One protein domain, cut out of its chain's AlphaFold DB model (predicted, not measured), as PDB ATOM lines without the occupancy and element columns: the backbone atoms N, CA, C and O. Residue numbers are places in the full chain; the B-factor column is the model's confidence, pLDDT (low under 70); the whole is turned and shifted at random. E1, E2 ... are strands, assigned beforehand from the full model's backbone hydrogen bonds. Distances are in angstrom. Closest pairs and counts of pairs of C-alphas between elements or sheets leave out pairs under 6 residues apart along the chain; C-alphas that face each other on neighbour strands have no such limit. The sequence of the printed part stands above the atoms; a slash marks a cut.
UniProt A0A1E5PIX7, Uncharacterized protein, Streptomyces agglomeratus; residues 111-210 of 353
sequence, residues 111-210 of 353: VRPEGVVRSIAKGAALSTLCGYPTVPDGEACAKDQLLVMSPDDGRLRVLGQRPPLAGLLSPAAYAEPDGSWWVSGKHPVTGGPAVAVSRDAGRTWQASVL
ATOM      1  N   VAL A 111     -64.825  47.148  19.104       85.44
ATOM      2  CA  VAL A 111     -63.901  48.301  19.099       85.44
ATOM      3  C   VAL A 111     -64.497  49.540  18.418       85.44
ATOM      4  O   VAL A 111     -63.876  50.599  18.396       85.44
ATOM      5  N   ARG A 112     -65.695  49.422  17.830       86.94
ATOM      6  CA  ARG A 112     -66.387  50.541  17.183       86.94
ATOM      7  C   ARG A 112     -67.084  51.406  18.238       86.94
ATOM      8  O   ARG A 112     -67.744  50.853  19.116       86.94
ATOM      9  N   PRO A 113     -66.971  52.742  18.162       91.12
ATOM     10  CA  PRO A 113     -67.661  53.616  19.096       91.12
ATOM     11  C   PRO A 113     -69.183  53.580  18.887       91.12
ATOM     12  O   PRO A 113     -69.675  53.634  17.762       91.12
ATOM     13  N   GLU A 114     -69.934  53.553  19.988       93.69
ATOM     14  CA  GLU A 114     -71.397  53.487  20.025       93.69
ATOM     15  C   GLU A 114     -71.995  54.791  20.577       93.69
ATOM     16  O   GLU A 114     -72.427  54.892  21.729       93.69
ATOM     17  N   GLY A 115     -72.016  55.815  19.724       94.81
ATOM     18  CA  GLY A 115     -72.596  57.121  20.027       94.81
ATOM     19  C   GLY A 115     -71.592  58.143  20.563       94.81
ATOM     20  O   GLY A 115     -70.373  57.978  20.463       94.81
ATOM     21  N   VAL A 116     -72.129  59.237  21.105       96.62
ATOM     22  CA  VAL A 116     -71.368  60.415  21.542       96.62
ATOM     23  C   VAL A 116     -71.715  60.739  22.993       96.62
ATOM     24  O   VAL A 116     -72.885  60.726  23.373       96.62
ATOM     25  N   VAL A 117     -70.711  61.075  23.802       98.12
ATOM     26  CA  VAL A 117     -70.882  61.566  25.178       98.12
ATOM     27  C   VAL A 117     -70.410  63.006  25.306       98.12
ATOM     28  O   VAL A 117     -69.454  63.423  24.660       98.12
ATOM     29  N   ARG A 118     -71.075  63.785  26.163       98.00
ATOM     30  CA  ARG A 118     -70.706  65.190  26.415       98.00
ATOM     31  C   ARG A 118     -69.549  65.349  27.401       98.00
ATOM     32  O   ARG A 118     -68.937  66.407  27.434       98.00
ATOM     33  N   SER A 119     -69.299  64.340  28.227       98.31
ATOM     34  CA  SER A 119     -68.281  64.370  29.274       98.31
ATOM     35  C   SER A 119     -67.791  62.968  29.606       98.31
ATOM     36  O   SER A 119     -68.491  61.981  29.374       98.31
ATOM     37  N   ILE A 120     -66.613  62.901  30.206       98.56
ATOM     38  CA  ILE A 120     -65.964  61.688  30.685       98.56
ATOM     39  C   ILE A 120     -66.584  61.309  32.037       98.56
ATOM     40  O   ILE A 120     -66.548  62.085  32.991       98.56
ATOM     41  N   ALA A 121     -67.210  60.136  32.122       98.00
ATOM     42  CA  ALA A 121     -67.835  59.683  33.364       98.00
ATOM     43  C   ALA A 121     -66.781  59.340  34.434       98.00
ATOM     44  O   ALA A 121     -65.647  58.973  34.127       98.00
ATOM     45  N   LYS A 122     -67.154  59.412  35.715       97.31
ATOM     46  CA  LYS A 122     -66.281  58.960  36.808       97.31
ATOM     47  C   LYS A 122     -65.968  57.469  36.639       97.31
ATOM     48  O   LYS A 122     -66.887  56.672  36.506       97.31
ATOM     49  N   GLY A 123     -64.687  57.104  36.686       96.25
ATOM     50  CA  GLY A 123     -64.235  55.726  36.458       96.25
ATOM     51  C   GLY A 123     -64.117  55.342  34.980       96.25
ATOM     52  O   GLY A 123     -63.654  54.249  34.682       96.25
ATOM     53  N   ALA A 124     -64.482  56.226  34.049       98.06
ATOM     54  CA  ALA A 124     -64.171  56.024  32.642       98.06
ATOM     55  C   ALA A 124     -62.660  56.125  32.385       98.06
ATOM     56  O   ALA A 124     -61.905  56.663  33.199       98.06
ATOM     57  N   ALA A 125     -62.250  55.654  31.212       97.88
ATOM     58  CA  ALA A 125     -60.910  55.855  30.681       97.88
ATOM     59  C   ALA A 125     -60.978  56.503  29.293       97.88
ATOM     60  O   ALA A 125     -61.928  56.265  28.542       97.88
ATOM     61  N   LEU A 126     -59.974  57.308  28.950       97.00
ATOM     62  CA  LEU A 126     -59.788  57.813  27.593       97.00
ATOM     63  C   LEU A 126     -58.951  56.849  26.755       97.00
ATOM     64  O   LEU A 126     -58.098  56.117  27.257       97.00
ATOM     65  N   SER A 127     -59.189  56.879  25.449       94.38
ATOM     66  CA  SER A 127     -58.400  56.150  24.469       94.38
ATOM     67  C   SER A 127     -58.494  56.787  23.092       94.38
ATOM     68  O   SER A 127     -59.403  57.565  22.807       94.38
ATOM     69  N   THR A 128     -57.567  56.398  22.231       89.44
ATOM     70  CA  THR A 128     -57.633  56.577  20.778       89.44
ATOM     71  C   THR A 128     -57.651  55.234  20.051       89.44
ATOM     72  O   THR A 128     -57.532  55.204  18.829       89.44
ATOM     73  N   LEU A 129     -57.814  54.122  20.787       77.06
ATOM     74  CA  LEU A 129     -57.982  52.784  20.227       77.06
ATOM     75  C   LEU A 129     -59.234  52.750  19.346       77.06
ATOM     76  O   LEU A 129     -60.336  52.487  19.818       77.06
ATOM     77  N   CYS A 130     -59.049  52.942  18.050       64.06
ATOM     78  CA  CYS A 130     -59.746  52.114  17.085       64.06
ATOM     79  C   CYS A 130     -58.756  51.052  16.612       64.06
ATOM     80  O   CYS A 130     -57.563  51.337  16.501       64.06
ATOM     81  N   GLY A 131     -59.244  49.826  16.397       51.91
ATOM     82  CA  GLY A 131     -58.421  48.689  15.977       51.91
ATOM     83  C   GLY A 131     -57.408  49.087  14.899       51.91
ATOM     84  O   GLY A 131     -57.713  49.885  14.012       51.91
ATOM     85  N   TYR A 132     -56.183  48.583  15.031       45.72
ATOM     86  CA  TYR A 132     -55.069  48.853  14.122       45.72
ATOM     87  C   TYR A 132     -55.498  48.658  12.649       45.72
ATOM     88  O   TYR A 132     -56.366  47.828  12.360       45.72
ATOM     89  N   PRO A 133     -54.926  49.421  11.701       43.75
ATOM     90  CA  PRO A 133     -55.450  49.539  10.352       43.75
ATOM     91  C   PRO A 133     -55.000  48.348   9.505       43.75
ATOM     92  O   PRO A 133     -53.992  48.422   8.813       43.75
ATOM     93  N   THR A 134     -55.730  47.240   9.550       44.09
ATOM     94  CA  THR A 134     -55.582  46.182   8.537       44.09
ATOM     95  C   THR A 134     -56.901  45.743   7.925       44.09
ATOM     96  O   THR A 134     -56.893  44.864   7.068       44.09
ATOM     97  N   VAL A 135     -58.028  46.385   8.259       44.34
ATOM     98  CA  VAL A 135     -59.233  46.207   7.442       44.34
ATOM     99  C   VAL A 135     -59.011  46.958   6.119       44.34
ATOM    100  O   VAL A 135     -58.783  48.170   6.164       44.34
ATOM    101  N   PRO A 136     -59.057  46.289   4.951       47.88
ATOM    102  CA  PRO A 136     -58.819  46.911   3.643       47.88
ATOM    103  C   PRO A 136     -59.818  48.021   3.271       47.88
ATOM    104  O   PRO A 136     -59.589  48.754   2.313       47.88
ATOM    105  N   ASP A 137     -60.899  48.177   4.036       49.00
ATOM    106  CA  ASP A 137     -62.066  48.986   3.673       49.00
ATOM    107  C   ASP A 137     -61.945  50.490   3.963       49.00
ATOM    108  O   ASP A 137     -62.948  51.198   3.983       49.00
ATOM    109  N   GLY A 138     -60.738  51.025   4.165       46.47
ATOM    110  CA  GLY A 138     -60.508  52.475   4.087       46.47
ATOM    111  C   GLY A 138     -61.228  53.346   5.130       46.47
ATOM    112  O   GLY A 138     -61.060  54.567   5.101       46.47
ATOM    113  N   GLU A 139     -61.966  52.771   6.086       48.94
ATOM    114  CA  GLU A 139     -62.421  53.471   7.289       48.94
ATOM    115  C   GLU A 139     -61.208  53.704   8.186       48.94
ATOM    116  O   GLU A 139     -60.942  52.994   9.158       48.94
ATOM    117  N   ALA A 140     -60.419  54.707   7.802       51.06
ATOM    118  CA  ALA A 140     -59.373  55.268   8.619       51.06
ATOM    119  C   ALA A 140     -59.972  55.534  10.001       51.06
ATOM    120  O   ALA A 140     -60.830  56.405  10.153       51.06
ATOM    121  N   CYS A 141     -59.520  54.766  11.001       57.88
ATOM    122  CA  CYS A 141     -59.685  55.115  12.405       57.88
ATOM    123  C   CYS A 141     -59.486  56.623  12.503       57.88
ATOM    124  O   CYS A 141     -58.468  57.140  12.027       57.88
ATOM    125  N   ALA A 142     -60.491  57.331  13.013       54.53
ATOM    126  CA  ALA A 142     -60.411  58.766  13.154       54.53
ATOM    127  C   ALA A 142     -59.348  59.047  14.223       54.53
ATOM    128  O   ALA A 142     -59.671  59.193  15.397       54.53
ATOM    129  N   LYS A 143     -58.075  59.097  13.802       65.50
ATOM    130  CA  LYS A 143     -56.869  59.363  14.613       65.50
ATOM    131  C   LYS A 143     -56.963  60.676  15.406       65.50
ATOM    132  O   LYS A 143     -56.147  60.931  16.287       65.50
ATOM    133  N   ASP A 144     -58.007  61.449  15.118       72.94
ATOM    134  CA  ASP A 144     -58.334  62.753  15.667       72.94
ATOM    135  C   ASP A 144     -59.562  62.714  16.613       72.94
ATOM    136  O   ASP A 144     -60.135  63.759  16.933       72.94
ATOM    137  N   GLN A 145     -60.032  61.528  17.031       89.12
ATOM    138  CA  GLN A 145     -61.144  61.372  17.977       89.12
ATOM    139  C   GLN A 145     -60.687  60.799  19.316       89.12
ATOM    140  O   GLN A 145     -59.950  59.821  19.382       89.12
ATOM    141  N   LEU A 146     -61.208  61.384  20.395       94.88
ATOM    142  CA  LEU A 146     -61.098  60.819  21.734       94.88
ATOM    143  C   LEU A 146     -62.282  59.901  22.000       94.88
ATOM    144  O   LEU A 146     -63.440  60.301  21.844       94.88
ATOM    145  N   LEU A 147     -61.980  58.689  22.443       95.56
ATOM    146  CA  LEU A 147     -62.960  57.701  22.854       95.56
ATOM    147  C   LEU A 147     -63.005  57.619  24.377       95.56
ATOM    148  O   LEU A 147     -61.975  57.613  25.048       95.56
ATOM    149  N   VAL A 148     -64.214  57.525  24.913       97.25
ATOM    150  CA  VAL A 148     -64.499  57.293  26.325       97.25
ATOM    151  C   VAL A 148     -64.926  55.840  26.486       97.25
ATOM    152  O   VAL A 148     -65.962  55.435  25.958       97.25
ATOM    153  N   MET A 149     -64.148  55.065  27.235       97.31
ATOM    154  CA  MET A 149     -64.554  53.751  27.731       97.31
ATOM    155  C   MET A 149     -65.526  53.936  28.888       97.31
ATOM    156  O   MET A 149     -65.147  54.412  29.959       97.31
ATOM    157  N   SER A 150     -66.784  53.567  28.675       97.81
ATOM    158  CA  SER A 150     -67.811  53.661  29.706       97.81
ATOM    159  C   SER A 150     -67.599  52.611  30.798       97.81
ATOM    160  O   SER A 150     -67.505  51.420  30.488       97.81
ATOM    161  N   PRO A 151     -67.592  53.007  32.081       97.81
ATOM    162  CA  PRO A 151     -67.495  52.060  33.180       97.81
ATOM    163  C   PRO A 151     -68.767  51.222  33.346       97.81
ATOM    164  O   PRO A 151     -68.722  50.208  34.036       97.81
ATOM    165  N   ASP A 152     -69.903  51.642  32.785       97.94
ATOM    166  CA  ASP A 152     -71.201  50.993  33.006       97.94
ATOM    167  C   ASP A 152     -71.411  49.766  32.127       97.94
ATOM    168  O   ASP A 152     -71.999  48.780  32.564       97.94
ATOM    169  N   ASP A 153     -70.903  49.810  30.901       97.56
ATOM    170  CA  ASP A 153     -71.128  48.766  29.906       97.56
ATOM    171  C   ASP A 153     -69.874  48.369  29.125       97.56
ATOM    172  O   ASP A 153     -69.953  47.461  28.295       97.56
ATOM    173  N   GLY A 154     -68.730  49.015  29.369       96.56
ATOM    174  CA  GLY A 154     -67.480  48.757  28.658       96.56
ATOM    175  C   GLY A 154     -67.490  49.190  27.194       96.56
ATOM    176  O   GLY A 154     -66.592  48.803  26.451       96.56
ATOM    177  N   ARG A 155     -68.502  49.950  26.750       96.12
ATOM    178  CA  ARG A 155     -68.591  50.432  25.367       96.12
ATOM    179  C   ARG A 155     -67.773  51.704  25.178       96.12
ATOM    180  O   ARG A 155     -67.741  52.574  26.054       96.12
ATOM    181  N   LEU A 156     -67.169  51.824  24.000       95.19
ATOM    182  CA  LEU A 156     -66.479  53.028  23.548       95.19
ATOM    183  C   LEU A 156     -67.495  54.041  23.024       95.19
ATOM    184  O   LEU A 156     -68.439  53.672  22.333       95.19
ATOM    185  N   ARG A 157     -67.313  55.324  23.333       95.69
ATOM    186  CA  ARG A 157     -68.146  56.424  22.817       95.69
ATOM    187  C   ARG A 157     -67.271  57.602  22.440       95.69
ATOM    188  O   ARG A 157     -66.302  57.879  23.136       95.69
ATOM    189  N   VAL A 158     -67.617  58.323  21.382       95.69
ATOM    190  CA  VAL A 158     -66.865  59.521  20.993       95.69
ATOM    191  C   VAL A 158     -67.098  60.621  22.029       95.69
ATOM    192  O   VAL A 158     -68.241  60.904  22.389       95.69
ATOM    193  N   LEU A 159     -66.039  61.270  22.506       97.25
ATOM    194  CA  LEU A 159     -66.174  62.496  23.287       97.25
ATOM    195  C   LEU A 159     -66.571  63.636  22.344       97.25
ATOM    196  O   LEU A 159     -65.834  63.984  21.423       97.25
ATOM    197  N   GLY A 160     -67.749  64.219  22.565       96.38
ATOM    198  CA  GLY A 160     -68.323  65.218  21.663       96.38
ATOM    199  C   GLY A 160     -67.515  66.514  21.576       96.38
ATOM    200  O   GLY A 160     -67.575  67.196  20.558       96.38
ATOM    201  N   GLN A 161     -66.750  66.840  22.620       97.19
ATOM    202  CA  GLN A 161     -65.886  68.016  22.665       97.19
ATOM    203  C   GLN A 161     -64.437  67.600  22.437       97.19
ATOM    204  O   GLN A 161     -63.841  66.888  23.249       97.19
ATOM    205  N   ARG A 162     -63.877  68.044  21.310       95.44
ATOM    206  CA  ARG A 162     -62.500  67.738  20.923       95.44
ATOM    207  C   ARG A 162     -61.535  68.773  21.510       95.44
ATOM    208  O   ARG A 162     -61.870  69.958  21.525       95.44
ATOM    209  N   PRO A 163     -60.337  68.362  21.956       97.12
ATOM    210  CA  PRO A 163     -59.294  69.316  22.298       97.12
ATOM    211  C   PRO A 163     -58.870  70.097  21.043       97.12
ATOM    212  O   PRO A 163     -58.869  69.523  19.952       97.12
ATOM    213  N   PRO A 164     -58.485  71.382  21.164       97.31
ATOM    214  CA  PRO A 164     -58.031  72.199  20.038       97.31
ATOM    215  C   PRO A 164     -56.584  71.845  19.646       97.31
ATOM    216  O   PRO A 164     -55.667  72.661  19.734       97.31
ATOM    217  N   LEU A 165     -56.387  70.589  19.246       96.06
ATOM    218  CA  LEU A 165     -55.129  69.986  18.818       96.06
ATOM    219  C   LEU A 165     -55.300  69.377  17.419       96.06
ATOM    220  O   LEU A 165     -56.411  69.075  16.988       96.06
ATOM    221  N   ALA A 166     -54.187  69.187  16.721       93.94
ATOM    222  CA  ALA A 166     -54.103  68.554  15.413       93.94
ATOM    223  C   ALA A 166     -53.189  67.318  15.444       93.94
ATOM    224  O   ALA A 166     -52.385  67.139  16.362       93.94
ATOM    225  N   GLY A 167     -53.257  66.505  14.387       90.00
ATOM    226  CA  GLY A 167     -52.478  65.275  14.262       90.00
ATOM    227  C   GLY A 167     -52.972  64.163  15.189       90.00
ATOM    228  O   GLY A 167     -54.051  64.253  15.763       90.00
ATOM    229  N   LEU A 168     -52.153  63.116  15.332       89.38
ATOM    230  CA  LEU A 168     -52.477  61.987  16.198       89.38
ATOM    231  C   LEU A 168     -52.592  62.455  17.652       89.38
ATOM    232  O   LEU A 168     -51.628  62.984  18.209       89.38
ATOM    233  N   LEU A 169     -53.764  62.240  18.244       93.56
ATOM    234  CA  LEU A 169     -53.993  62.509  19.657       93.56
ATOM    235  C   LEU A 169     -53.475  61.345  20.509       93.56
ATOM    236  O   LEU A 169     -53.626  60.178  20.141       93.56
ATOM    237  N   SER A 170     -52.915  61.655  21.676       94.06
ATOM    238  CA  SER A 170     -52.522  60.655  22.672       94.06
ATOM    239  C   SER A 170     -53.025  61.089  24.056       94.06
ATOM    240  O   SER A 170     -52.479  62.006  24.677       94.06
ATOM    241  N   PRO A 171     -54.158  60.530  24.524       96.69
ATOM    242  CA  PRO A 171     -54.717  60.869  25.822       96.69
ATOM    243  C   PRO A 171     -54.000  60.129  26.952       96.69
ATOM    244  O   PRO A 171     -53.698  58.938  26.846       96.69
ATOM    245  N   ALA A 172     -53.861  60.792  28.100       96.88
ATOM    246  CA  ALA A 172     -53.712  60.069  29.355       96.88
ATOM    247  C   ALA A 172     -54.971  59.214  29.574       96.88
ATOM    248  O   ALA A 172     -56.096  59.711  29.494       96.88
ATOM    249  N   ALA A 173     -54.787  57.918  29.835       96.69
ATOM    250  CA  ALA A 173     -55.909  56.985  29.944       96.69
ATOM    251  C   ALA A 173     -56.851  57.322  31.109       96.69
ATOM    252  O   ALA A 173     -58.042  57.038  31.032       96.69
ATOM    253  N   TYR A 174     -56.336  57.940  32.170       98.19
ATOM    254  CA  TYR A 174     -57.100  58.327  33.350       98.19
ATOM    255  C   TYR A 174     -56.851  59.793  33.687       98.19
ATOM    256  O   TYR A 174     -55.852  60.376  33.262       98.19
ATOM    257  N   ALA A 175     -57.754  60.361  34.486       98.19
ATOM    258  CA  ALA A 175     -57.512  61.645  35.116       98.19
ATOM    259  C   ALA A 175     -56.269  61.576  36.013       98.19
ATOM    260  O   ALA A 175     -56.007  60.569  36.676       98.19
ATOM    261  N   GLU A 176     -55.537  62.677  36.050       97.88
ATOM    262  CA  GLU A 176     -54.449  62.901  36.988       97.88
ATOM    263  C   GLU A 176     -54.991  63.089  38.423       97.88
ATOM    264  O   GLU A 176     -56.200  63.276  38.596       97.88
ATOM    265  N   PRO A 177     -54.151  63.024  39.478       95.19
ATOM    266  CA  PRO A 177     -54.622  63.079  40.868       95.19
ATOM    267  C   PRO A 177     -55.469  64.312  41.234       95.19
ATOM    268  O   PRO A 177     -56.309  64.232  42.127       95.19
ATOM    269  N   ASP A 178     -55.296  65.432  40.527       96.00
ATOM    270  CA  ASP A 178     -56.103  66.655  40.675       96.00
ATOM    271  C   ASP A 178     -57.449  66.609  39.915       96.00
ATOM    272  O   ASP A 178     -58.200  67.583  39.900       96.00
ATOM    273  N   GLY A 179     -57.762  65.482  39.268       97.12
ATOM    274  CA  GLY A 179     -58.959  65.265  38.458       97.12
ATOM    275  C   GLY A 179     -58.868  65.800  37.026       97.12
ATOM    276  O   GLY A 179     -59.848  65.691  36.281       97.12
ATOM    277  N   SER A 180     -57.730  66.372  36.622       98.50
ATOM    278  CA  SER A 180     -57.548  66.906  35.272       98.50
ATOM    279  C   SER A 180     -57.309  65.806  34.234       98.50
ATOM    280  O   SER A 180     -56.679  64.783  34.498       98.50
ATOM    281  N   TRP A 181     -57.820  66.022  33.025       98.69
ATOM    282  CA  TRP A 181     -57.620  65.148  31.869       98.69
ATOM    283  C   TRP A 181     -56.656  65.797  30.893       98.69
ATOM    284  O   TRP A 181     -56.821  66.974  30.573       98.69
ATOM    285  N   TRP A 182     -55.701  65.023  30.387       98.69
ATOM    286  CA  TRP A 182     -54.652  65.514  29.499       98.69
ATOM    287  C   TRP A 182     -54.631  64.755  28.184       98.69
ATOM    288  O   TRP A 182     -54.806  63.536  28.148       98.69
ATOM    289  N   VAL A 183     -54.395  65.494  27.107       98.25
ATOM    290  CA  VAL A 183     -54.243  64.960  25.756       98.25
ATOM    291  C   VAL A 183     -53.071  65.661  25.100       98.25
ATOM    292  O   VAL A 183     -53.004  66.888  25.128       98.25
ATOM    293  N   SER A 184     -52.157  64.906  24.508       97.56
ATOM    294  CA  SER A 184     -51.091  65.453  23.677       97.56
ATOM    295  C   SER A 184     -51.456  65.385  22.195       97.56
ATOM    296  O   SER A 184     -52.321  64.616  21.766       97.56
ATOM    297  N   GLY A 185     -50.805  66.235  21.410       95.56
ATOM    298  CA  GLY A 185     -50.949  66.300  19.965       95.56
ATOM    299  C   GLY A 185     -50.071  67.410  19.402       95.56
ATOM    300  O   GLY A 185     -49.020  67.743  19.958       95.56
ATOM    301  N   LYS A 186     -50.509  68.015  18.300       95.50
ATOM    302  CA  LYS A 186     -49.832  69.157  17.678       95.50
ATOM    303  C   LYS A 186     -50.664  70.419  17.809       95.50
ATOM    304  O   LYS A 186     -51.889  70.380  17.744       95.50
ATOM    305  N   HIS A 187     -50.002  71.558  17.931       95.94
ATOM    306  CA  HIS A 187     -50.668  72.842  17.798       95.94
ATOM    307  C   HIS A 187     -51.095  73.052  16.331       95.94
ATOM    308  O   HIS A 187     -50.255  72.904  15.440       95.94
ATOM    309  N   PRO A 188     -52.360  73.413  16.044       94.75
ATOM    310  CA  PRO A 188     -52.889  73.435  14.676       94.75
ATOM    311  C   PRO A 188     -52.203  74.447  13.749       94.75
ATOM    312  O   PRO A 188     -52.166  74.229  12.543       94.75
ATOM    313  N   VAL A 189     -51.649  75.536  14.293       94.81
ATOM    314  CA  VAL A 189     -51.005  76.592  13.489       94.81
ATOM    315  C   VAL A 189     -49.508  76.348  13.323       94.81
ATOM    316  O   VAL A 189     -48.971  76.483  12.230       94.81
ATOM    317  N   THR A 190     -48.813  76.000  14.406       93.25
ATOM    318  CA  THR A 190     -47.342  75.902  14.402       93.25
ATOM    319  C   THR A 190     -46.848  74.493  14.088       93.25
ATOM    320  O   THR A 190     -45.670  74.316  13.801       93.25
ATOM    321  N   GLY A 191     -47.711  73.476  14.194       93.12
ATOM    322  CA  GLY A 191     -47.350  72.066  14.031       93.12
ATOM    323  C   GLY A 191     -46.454  71.495  15.139       93.12
ATOM    324  O   GLY A 191     -46.173  70.295  15.122       93.12
ATOM    325  N   GLY A 192     -46.016  72.325  16.094       94.38
ATOM    326  CA  GLY A 192     -45.195  71.924  17.238       94.38
ATOM    327  C   GLY A 192     -45.981  71.111  18.271       94.38
ATOM    328  O   GLY A 192     -47.217  71.124  18.242       94.38
ATOM    329  N   PRO A 193     -45.296  70.396  19.183       97.00
ATOM    330  CA  PRO A 193     -45.964  69.618  20.217       97.00
ATOM    331  C   PRO A 193     -46.776  70.526  21.141       97.00
ATOM    332  O   PRO A 193     -46.348  71.613  21.537       97.00
ATOM    333  N   ALA A 194     -47.972  70.065  21.477       97.50
ATOM    334  CA  ALA A 194     -48.880  70.753  22.372       97.50
ATOM    335  C   ALA A 194     -49.618  69.747  23.247       97.50
ATOM    336  O   ALA A 194     -49.781  68.576  22.896       97.50
ATOM    337  N   VAL A 195     -50.087  70.237  24.386       98.56
ATOM    338  CA  VAL A 195     -50.966  69.498  25.289       98.56
ATOM    339  C   VAL A 195     -52.243  70.292  25.501       98.56
ATOM    340  O   VAL A 195     -52.224  71.523  25.488       98.56
ATOM    341  N   ALA A 196     -53.352  69.588  25.685       98.62
ATOM    342  CA  ALA A 196     -54.631  70.147  26.070       98.62
ATOM    343  C   ALA A 196     -55.083  69.543  27.393       98.62
ATOM    344  O   ALA A 196     -54.966  68.337  27.610       98.62
ATOM    345  N   VAL A 197     -55.632  70.394  28.253       98.81
ATOM    346  CA  VAL A 197     -56.143  70.012  29.565       98.81
ATOM    347  C   VAL A 197     -57.623  70.316  29.688       98.81
ATOM    348  O   VAL A 197     -58.084  71.390  29.297       98.81
ATOM    349  N   SER A 198     -58.358  69.380  30.277       98.75
ATOM    350  CA  SER A 198     -59.734  69.575  30.708       98.75
ATOM    351  C   SER A 198     -59.854  69.387  32.215       98.75
ATOM    352  O   SER A 198     -59.322  68.437  32.785       98.75
ATOM    353  N   ARG A 199     -60.582  70.298  32.865       98.44
ATOM    354  CA  ARG A 199     -60.873  70.275  34.315       98.44
ATOM    355  C   ARG A 199     -62.340  70.021  34.627       98.44
ATOM    356  O   ARG A 199     -62.732  69.951  35.783       98.44
ATOM    357  N   ASP A 200     -63.156  69.877  33.594       98.50
ATOM    358  CA  ASP A 200     -64.600  69.707  33.683       98.50
ATOM    359  C   ASP A 200     -65.049  68.400  33.018       98.50
ATOM    360  O   ASP A 200     -66.158  68.304  32.488       98.50
ATOM    361  N   ALA A 201     -64.184  67.385  33.102       98.25
ATOM    362  CA  ALA A 201     -64.378  66.050  32.548       98.25
ATOM    363  C   ALA A 201     -64.588  66.048  31.025       98.25
ATOM    364  O   ALA A 201     -65.513  65.425  30.508       98.25
ATOM    365  N   GLY A 202     -63.728  66.754  30.296       98.38
ATOM    366  CA  GLY A 202     -63.699  66.773  28.838       98.38
ATOM    367  C   GLY A 202     -64.767  67.649  28.188       98.38
ATOM    368  O   GLY A 202     -64.971  67.506  26.988       98.38
ATOM    369  N   ARG A 203     -65.465  68.520  28.936       98.50
ATOM    370  CA  ARG A 203     -66.476  69.430  28.357       98.50
ATOM    371  C   ARG A 203     -65.830  70.653  27.719       98.50
ATOM    372  O   ARG A 203     -66.309  71.124  26.694       98.50
ATOM    373  N   THR A 204     -64.742  71.145  28.299       98.50
ATOM    374  CA  THR A 204     -63.904  72.202  27.734       98.50
ATOM    375  C   THR A 204     -62.435  71.808  27.798       98.50
ATOM    376  O   THR A 204     -62.016  71.028  28.658       98.50
ATOM    377  N   TRP A 205     -61.652  72.341  26.860       98.69
ATOM    378  CA  TRP A 205     -60.233  72.043  26.704       98.69
ATOM    379  C   TRP A 205     -59.440  73.333  26.518       98.69
ATOM    380  O   TRP A 205     -59.788  74.165  25.682       98.69
ATOM    381  N   GLN A 206     -58.346  73.473  27.262       98.56
ATOM    382  CA  GLN A 206     -57.367  74.542  27.082       98.56
ATOM    383  C   GLN A 206     -56.072  73.937  26.547       98.56
ATOM    384  O   GLN A 206     -55.488  73.088  27.216       98.56
ATOM    385  N   ALA A 207     -55.631  74.362  25.361       98.31
ATOM    386  CA  ALA A 207     -54.357  73.934  24.789       98.31
ATOM    387  C   ALA A 207     -53.225  74.919  25.086       98.31
ATOM    388  O   ALA A 207     -53.433  76.129  25.183       98.31
ATOM    389  N   SER A 208     -52.018  74.375  25.177       98.31
ATOM    390  CA  SER A 208     -50.766  75.095  25.385       98.31
ATOM    391  C   SER A 208     -49.662  74.455  24.547       98.31
ATOM    392  O   SER A 208     -49.560  73.226  24.487       98.31
ATOM    393  N   VAL A 209     -48.834  75.283  23.915       97.44
ATOM    394  CA  VAL A 209     -47.694  74.843  23.100       97.44
ATOM    395  C   VAL A 209     -46.481  74.591  23.992       97.44
ATOM    396  O   VAL A 209     -46.263  75.321  24.959       97.44
ATOM    397  N   LEU A 210     -45.687  73.577  23.654       97.62
ATOM    398  CA  LEU A 210     -44.409  73.295  24.300       97.62
ATOM    399  C   LEU A 210     -43.253  73.842  23.453       97.62
ATOM    400  O   LEU A 210     -43.247  73.694  22.230       97.62
TER     401      LEU A 210
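What this domain is: This is residues 111 to 210 of the 353 residues of an uncharacterized protein of Streptomyces agglomeratus (UniProt A0A1E5PIX7). With little regular structure, two small antiparallel sheets sit side by side, E1-E2-E3 and the larger, strongly twisted E4-E5-E6-E7; residues 134 to 139 stick out. Each is a meander, each strand the antiparallel neighbour of the one before. The printed part has 100 residues, 32 in seven named strands, with no named helix: all strand, compact, radius of gyration of the C-alphas 13.4 A, spans 36 by 31 by 18 A.

How they stand to each other: E1, residues 125 to 127, and E2, residues 147 to 149, form a hairpin, N 127 and O 147 2.9 A apart. E2 and E3, residues 156 to 159, form another, N 148 to O 157 2.8 A. The closest C-alphas of E1 and E4, residues 166 to 171, are those of Ser 127 and Pro 171, 6.1 A. Hairpins join E4 to E5, residues 181 to 186 (N 166 to O 186, 2.8 A), E5 to E6, residues 193 to 198 (N 183 to O 196, 2.9 A), and E6 to E7, residues 206 to 209 (N 195 to O 208, 3.0 A).

Where its parts are: C-alpha 125 begins E1 at (-60.910, 55.855, 30.681); C-alpha 209 ends E7 at (-47.694, 74.843, 23.100). E6 measures 17.3 A, E5 16.7 A.

The domain as a whole: The printed part has no cut. E1 to E2 is a long link; pLDDT is under 70 at residues 130 to 143.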